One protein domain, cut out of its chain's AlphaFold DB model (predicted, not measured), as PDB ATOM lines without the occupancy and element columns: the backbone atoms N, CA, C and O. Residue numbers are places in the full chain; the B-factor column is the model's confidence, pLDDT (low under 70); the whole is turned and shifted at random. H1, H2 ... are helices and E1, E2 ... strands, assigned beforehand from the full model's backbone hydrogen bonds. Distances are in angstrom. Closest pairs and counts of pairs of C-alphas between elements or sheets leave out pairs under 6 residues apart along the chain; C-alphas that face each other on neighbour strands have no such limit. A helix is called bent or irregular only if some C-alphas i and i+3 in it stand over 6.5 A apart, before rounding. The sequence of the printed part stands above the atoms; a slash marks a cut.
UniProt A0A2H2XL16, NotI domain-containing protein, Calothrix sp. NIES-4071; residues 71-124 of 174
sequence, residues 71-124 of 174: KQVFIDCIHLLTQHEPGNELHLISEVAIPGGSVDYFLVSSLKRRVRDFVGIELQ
ATOM      1  N   LYS A  71     157.107 170.867 166.585       92.62
ATOM      2  CA  LYS A  71     156.141 169.873 167.062       92.62
ATOM      3  C   LYS A  71     154.990 170.484 167.879       92.62
ATOM      4  O   LYS A  71     154.411 169.772 168.689       92.62
ATOM      5  N   GLN A  72     154.653 171.762 167.664       93.25
ATOM      6  CA  GLN A  72     153.697 172.486 168.510       93.25
ATOM      7  C   GLN A  72     152.342 171.773 168.582       93.25
ATOM      8  O   GLN A  72     151.908 171.435 169.674       93.25
ATOM      9  N   VAL A  73     151.747 171.435 167.431       92.69
ATOM     10  CA  VAL A  73     150.460 170.714 167.380       92.69
ATOM     11  C   VAL A  73     150.522 169.397 168.159       92.69
ATOM     12  O   VAL A  73     149.595 169.057 168.883       92.69
ATOM     13  N   PHE A  74     151.635 168.668 168.070       94.00
ATOM     14  CA  PHE A  74     151.793 167.395 168.773       94.00
ATOM     15  C   PHE A  74     151.955 167.579 170.285       94.00
ATOM     16  O   PHE A  74     151.420 166.781 171.048       94.00
ATOM     17  N   ILE A  75     152.676 168.619 170.717       94.50
ATOM     18  CA  ILE A  75     152.806 168.982 172.135       94.50
ATOM     19  C   ILE A  75     151.441 169.380 172.689       94.50
ATOM     20  O   ILE A  75     151.053 168.910 173.757       94.50
ATOM     21  N   ASP A  76     150.696 170.183 171.932       92.44
ATOM     22  CA  ASP A  76     149.349 170.586 172.300       92.44
ATOM     23  C   ASP A  76     148.452 169.357 172.437       92.44
ATOM     24  O   ASP A  76     147.698 169.295 173.388       92.44
ATOM     25  N   CYS A  77     148.584 168.319 171.608       94.31
ATOM     26  CA  CYS A  77     147.797 167.088 171.742       94.31
ATOM     27  C   CYS A  77     148.171 166.184 172.934       94.31
ATOM     28  O   CYS A  77     147.445 165.224 173.187       94.31
ATOM     29  N   ILE A  78     149.242 166.449 173.697       94.25
ATOM     30  CA  ILE A  78     149.637 165.583 174.830       94.25
ATOM     31  C   ILE A  78     148.515 165.476 175.874       94.25
ATOM     32  O   ILE A  78     148.294 164.398 176.415       94.25
ATOM     33  N   HIS A  79     147.767 166.557 176.127       92.62
ATOM     34  CA  HIS A  79     146.677 166.548 177.113       92.62
ATOM     35  C   HIS A  79     145.491 165.650 176.722       92.62
ATOM     36  O   HIS A  79     144.648 165.363 177.568       92.62
ATOM     37  N   LEU A  80     145.415 165.218 175.459       95.25
ATOM     38  CA  LEU A  80     144.390 164.290 174.982       95.25
ATOM     39  C   LEU A  80     144.730 162.826 175.318       95.25
ATOM     40  O   LEU A  80     143.843 161.980 175.271       95.25
ATOM     41  N   LEU A  81     145.977 162.525 175.703       95.31
ATOM     42  CA  LEU A  81     146.399 161.203 176.176       95.31
ATOM     43  C   LEU A  81     146.040 161.025 177.658       95.31
ATOM     44  O   LEU A  81     146.890 161.135 178.545       95.31
ATOM     45  N   THR A  82     144.765 160.771 177.935       94.75
ATOM     46  CA  THR A  82     144.216 160.682 179.300       94.75
ATOM     47  C   THR A  82     144.831 159.581 180.171       94.75
ATOM     48  O   THR A  82     144.785 159.690 181.395       94.75
ATOM     49  N   GLN A  83     145.438 158.548 179.574       93.81
ATOM     50  CA  GLN A  83     146.134 157.468 180.292       93.81
ATOM     51  C   GLN A  83     147.665 157.629 180.280       93.81
ATOM     52  O   GLN A  83     148.405 156.692 180.597       93.81
ATOM     53  N   HIS A  84     148.178 158.794 179.876       93.94
ATOM     54  CA  HIS A  84     149.599 159.093 179.989       93.94
ATOM     55  C   HIS A  84     149.981 159.404 181.442       93.94
ATOM     56  O   HIS A  84     149.403 160.279 182.080       93.94
ATOM     57  N   GLU A  85     150.998 158.712 181.951       93.38
ATOM     58  CA  GLU A  85     151.527 158.893 183.301       93.38
ATOM     59  C   GLU A  85     153.059 159.025 183.279       93.38
ATOM     60  O   GLU A  85     153.710 158.542 182.342       93.38
ATOM     61  N   PRO A  86     153.671 159.659 184.299       93.12
ATOM     62  CA  PRO A  86     155.121 159.692 184.435       93.12
ATOM     63  C   PRO A  86     155.732 158.287 184.371       93.12
ATOM     64  O   PRO A  86     155.334 157.385 185.103       93.12
ATOM     65  N   GLY A  87     156.730 158.115 183.505       93.00
ATOM     66  CA  GLY A  87     157.342 156.816 183.212       93.00
ATOM     67  C   GLY A  87     156.906 156.220 181.872       93.00
ATOM     68  O   GLY A  87     157.595 155.334 181.365       93.00
ATOM     69  N   ASN A  88     155.833 156.733 181.268       95.31
ATOM     70  CA  ASN A  88     155.501 156.433 179.881       95.31
ATOM     71  C   ASN A  88     156.422 157.200 178.919       95.31
ATOM     72  O   ASN A  88     156.809 158.343 179.164       95.31
ATOM     73  N   GLU A  89     156.721 156.582 177.784       96.12
ATOM     74  CA  GLU A  89     157.432 157.185 176.660       96.12
ATOM     75  C   GLU A  89     156.428 157.721 175.631       96.12
ATOM     76  O   GLU A  89     155.393 157.100 175.377       96.12
ATOM     77  N   LEU A  90     156.739 158.869 175.024       96.50
ATOM     78  CA  LEU A  90     155.956 159.439 173.928       96.50
ATOM     79  C   LEU A  90     156.607 159.116 172.583       96.50
ATOM     80  O   LEU A  90     157.788 159.398 172.368       96.50
ATOM     81  N   HIS A  91     155.816 158.595 171.649       95.88
ATOM     82  CA  HIS A  91     156.238 158.319 170.281       95.88
ATOM     83  C   HIS A  91     155.341 159.061 169.294       95.88
ATOM     84  O   HIS A  91     154.120 159.025 169.411       95.88
ATOM     85  N   LEU A  92     155.948 159.711 168.302       94.81
ATOM     86  CA  LEU A  92     155.240 160.289 167.163       94.81
ATOM     87  C   LEU A  92     155.480 159.396 165.947       94.81
ATOM     88  O   LEU A  92     156.617 159.283 165.487       94.81
ATOM     89  N   ILE A  93     154.423 158.764 165.451       94.50
ATOM     90  CA  ILE A  93     154.471 157.822 164.329       94.50
ATOM     91  C   ILE A  93     153.736 158.458 163.153       94.50
ATOM     92  O   ILE A  93     152.597 158.871 163.320       94.50
ATOM     93  N   SER A  94     154.375 158.568 161.989       91.94
ATOM     94  CA  SER A  94     153.773 159.147 160.778       91.94
ATOM     95  C   SER A  94     153.238 158.079 159.824       91.94
ATOM     96  O   SER A  94     153.822 156.998 159.761       91.94
ATOM     97  N   GLU A  95     152.226 158.427 159.025       87.81
ATOM     98  CA  GLU A  95     151.688 157.627 157.909       87.81
ATOM     99  C   GLU A  95     151.263 156.213 158.338       87.81
ATOM    100  O   GLU A  95     151.715 155.195 157.808       87.81
ATOM    101  N   VAL A  96     150.389 156.135 159.344       90.88
ATOM    102  CA  VAL A  96     149.928 154.848 159.874       90.88
ATOM    103  C   VAL A  96     148.746 154.348 159.052       90.88
ATOM    104  O   VAL A  96     147.671 154.946 159.051       90.88
ATOM    105  N   ALA A  97     148.947 153.226 158.360       92.75
ATOM    106  CA  ALA A  97     147.904 152.567 157.586       92.75
ATOM    107  C   ALA A  97     146.829 151.956 158.497       92.75
ATOM    108  O   ALA A  97     147.137 151.245 159.457       92.75
ATOM    109  N   ILE A  98     145.565 152.188 158.149       89.56
ATOM    110  CA  ILE A  98     144.386 151.628 158.813       89.56
ATOM    111  C   ILE A  98     143.418 151.059 157.763       89.56
ATOM    112  O   ILE A  98     143.496 151.411 156.583       89.56
ATOM    113  N   PRO A  99     142.479 150.176 158.138       91.06
ATOM    114  CA  PRO A  99     141.426 149.765 157.218       91.06
ATOM    115  C   PRO A  99     140.649 150.986 156.704       91.06
ATOM    116  O   PRO A  99     140.031 151.704 157.484       91.06
ATOM    117  N   GLY A 100     140.689 151.223 155.393       88.44
ATOM    118  CA  GLY A 100     139.985 152.339 154.751       88.44
ATOM    119  C   GLY A 100     140.798 153.623 154.558       88.44
ATOM    120  O   GLY A 100     140.262 154.563 153.980       88.44
ATOM    121  N   GLY A 101     142.073 153.675 154.964       90.06
ATOM    122  CA  GLY A 101     142.912 154.850 154.719       90.06
ATOM    123  C   GLY A 101     144.231 154.860 155.486       90.06
ATOM    124  O   GLY A 101     144.785 153.824 155.852       90.06
ATOM    125  N   SER A 102     144.741 156.058 155.730       91.56
ATOM    126  CA  SER A 102     145.924 156.298 156.552       91.56
ATOM    127  C   SER A 102     145.684 157.511 157.426       91.56
ATOM    128  O   SER A 102     145.061 158.456 156.953       91.56
ATOM    129  N   VAL A 103     146.229 157.484 158.638       92.81
ATOM    130  CA  VAL A 103     146.281 158.660 159.510       92.81
ATOM    131  C   VAL A 103     147.650 159.308 159.401       92.81
ATOM    132  O   VAL A 103     148.667 158.607 159.483       92.81
ATOM    133  N   ASP A 104     147.688 160.632 159.232       91.50
ATOM    134  CA  ASP A 104     148.934 161.382 159.066       91.50
ATOM    135  C   ASP A 104     149.907 161.132 160.223       91.50
ATOM    136  O   ASP A 104     151.089 160.854 159.991       91.50
ATOM    137  N   TYR A 105     149.423 161.218 161.470       94.94
ATOM    138  CA  TYR A 105     150.224 160.972 162.665       94.94
ATOM    139  C   TYR A 105     149.444 160.274 163.779       94.94
ATOM    140  O   TYR A 105     148.281 160.565 164.029       94.94
ATOM    141  N   PHE A 106     150.144 159.440 164.540       95.81
ATOM    142  CA  PHE A 106     149.741 159.026 165.876       95.81
ATOM    143  C   PHE A 106     150.727 159.562 166.907       95.81
ATOM    144  O   PHE A 106     151.937 159.343 166.796       95.81
ATOM    145  N   LEU A 107     150.204 160.222 167.936       96.81
ATOM    146  CA  LEU A 107     150.930 160.468 169.173       96.81
ATOM    147  C   LEU A 107     150.601 159.333 170.143       96.81
ATOM    148  O   LEU A 107     149.446 159.158 170.508       96.81
ATOM    149  N   VAL A 108     151.603 158.554 170.536       97.06
ATOM    150  CA  VAL A 108     151.434 157.315 171.304       97.06
ATOM    151  C   VAL A 108     152.132 157.432 172.650       97.06
ATOM    152  O   VAL A 108     153.321 157.736 172.710       97.06
ATOM    153  N   SER A 109     151.410 157.115 173.719       97.56
ATOM    154  CA  SER A 109     151.947 156.885 175.058       97.56
ATOM    155  C   SER A 109     152.218 155.391 175.232       97.56
ATOM    156  O   SER A 109     151.306 154.568 175.098       97.56
ATOM    157  N   SER A 110     153.465 155.013 175.512       97.06
ATOM    158  CA  SER A 110     153.862 153.613 175.677       97.06
ATOM    159  C   SER A 110     154.559 153.360 177.011       97.06
ATOM    160  O   SER A 110     155.248 154.220 177.547       97.06
ATOM    161  N   LEU A 111     154.392 152.158 177.563       96.50
ATOM    162  CA  LEU A 111     155.095 151.718 178.766       96.50
ATOM    163  C   LEU A 111     155.548 150.279 178.581       96.50
ATOM    164  O   LEU A 111     154.734 149.396 178.301       96.50
ATOM    165  N   LYS A 112     156.849 150.024 178.760       93.38
ATOM    166  CA  LYS A 112     157.449 148.687 178.589       93.38
ATOM    167  C   LYS A 112     157.085 148.060 177.233       93.38
ATOM    168  O   LYS A 112     156.710 146.890 177.163       93.38
ATOM    169  N   ARG A 113     157.192 148.854 176.156       90.38
ATOM    170  CA  ARG A 113     156.887 148.463 174.763       90.38
ATOM    171  C   ARG A 113     155.427 148.066 174.507       90.38
ATOM    172  O   ARG A 113     155.142 147.389 173.523       90.38
ATOM    173  N   ARG A 114     154.499 148.460 175.380       94.62
ATOM    174  CA  ARG A 114     153.057 148.306 175.160       94.62
ATOM    175  C   ARG A 114     152.415 149.674 175.034       94.62
ATOM    176  O   ARG A 114     152.690 150.552 175.849       94.62
ATOM    177  N   VAL A 115     151.558 149.829 174.030       95.81
ATOM    178  CA  VAL A 115     150.725 151.024 173.869       95.81
ATOM    179  C   VAL A 115     149.771 151.114 175.057       95.81
ATOM    180  O   VAL A 115     149.135 150.123 175.419       95.81
ATOM    181  N   ARG A 116     149.733 152.285 175.689       96.50
ATOM    182  CA  ARG A 116     148.811 152.618 176.779       96.50
ATOM    183  C   ARG A 116     147.697 153.523 176.296       96.50
ATOM    184  O   ARG A 116     146.551 153.287 176.640       96.50
ATOM    185  N   ASP A 117     148.055 154.504 175.479       97.38
ATOM    186  CA  ASP A 117     147.127 155.482 174.928       97.38
ATOM    187  C   ASP A 117     147.651 155.991 173.584       97.38
ATOM    188  O   ASP A 117     148.862 155.924 173.326       97.38
ATOM    189  N   PHE A 118     146.769 156.510 172.737       96.44
ATOM    190  CA  PHE A 118     147.157 157.165 171.497       96.44
ATOM    191  C   PHE A 118     146.124 158.192 171.029       96.44
ATOM    192  O   PHE A 118     144.933 158.071 171.281       96.44
ATOM    193  N   VAL A 119     146.589 159.170 170.255       96.31
ATOM    194  CA  VAL A 119     145.745 160.152 169.567       96.31
ATOM    195  C   VAL A 119     146.127 160.167 168.095       96.31
ATOM    196  O   VAL A 119     147.301 160.351 167.764       96.31
ATOM    197  N   GLY A 120     145.141 159.962 167.220       95.12
ATOM    198  CA  GLY A 120     145.282 160.188 165.782       95.12
ATOM    199  C   GLY A 120     145.190 161.681 165.463       95.12
ATOM    200  O   GLY A 120     144.333 162.380 166.002       95.12
ATOM    201  N   ILE A 121     146.089 162.178 164.620       94.19
ATOM    202  CA  ILE A 121     146.212 163.592 164.261       94.19
ATOM    203  C   ILE A 121     146.302 163.686 162.740       94.19
ATOM    204  O   ILE A 121     147.259 163.186 162.154       94.19
ATOM    205  N   GLU A 122     145.334 164.375 162.139       92.50
ATOM    206  CA  GLU A 122     145.269 164.670 160.702       92.50
ATOM    207  C   GLU A 122     145.533 166.159 160.481       92.50
ATOM    208  O   GLU A 122     144.882 167.010 161.095       92.50
ATOM    209  N   LEU A 123     146.491 166.498 159.618       91.12
ATOM    210  CA  LEU A 123     146.853 167.887 159.344       91.12
ATOM    211  C   LEU A 123     146.257 168.326 158.009       91.12
ATOM    212  O   LEU A 123     146.684 167.881 156.948       91.12
ATOM    213  N   GLN A 124     145.323 169.274 158.054       87.06
ATOM    214  CA  GLN A 124     144.662 169.801 156.861       87.06
ATOM    215  C   GLN A 124     144.981 171.280 156.642       87.06
ATOM    216  O   GLN A 124     145.118 172.063 157.584       87.06
TER     217      GLN A 124
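Overview. This is residues 71 to 124 of the 174 residues of the protein "NotI domain-containing protein" of Calothrix sp. NIES-4071 (UniProt A0A2H2XL16). A strongly twisted sheet of three bending strands, E1, E2 and E3, has one short helix, H1, packed across one face; its other face is bare. The 54 printed residues have one named helix, then three named strands in a meander, order E1 - E2 - E3, each the antiparallel neighbour of the one before. The mixed, two-layer whole is compact, radius of gyration of the C-alphas 11.2 A, spanning 32 by 24 by 15 A.

Along the chain. H1, residues 71 to 80, begins at C-alpha (156.141, 169.873, 167.062), measures 15.2 A and is only just irregular: C-alphas 76 and 79 are 6.8 A apart. E1, residues 89 to 98, measures 22.8 A and bends by 80 degrees at residue 95. E2, residues 101 to 111, measures 27.1 A and bends by 73 degrees at residue 104. E3, residues 114 to 121, measures 20.0 A, bends by 62 degrees at residue 117 and ends at C-alpha (146.212, 163.592, 164.261).

Arrangement. H1 is on the sheet, height 9.1 A, over E2 and only just not over E3, with 5 and 2 of its C-alphas falling on them. It runs across the strands, 64 degrees to E2 on the local plane; their closest C-alphas, Phe 74 and Leu 107, are 7.0 A apart. In H1, 4 of 6 O i to N i+4 pairs are within hydrogen-bond range. E1 and E2 form a hairpin, N 91 and O 108 being 2.8 A apart; E2 and E3 form another, N 107 and O 119 being 2.9 A apart.

Size, cuts and confidence. The farthest C-alphas, Pro 86 and Gly 100, are 34.1 A apart. The printed part has no cut and no long link, and no printed residue is under 70 in pLDDT.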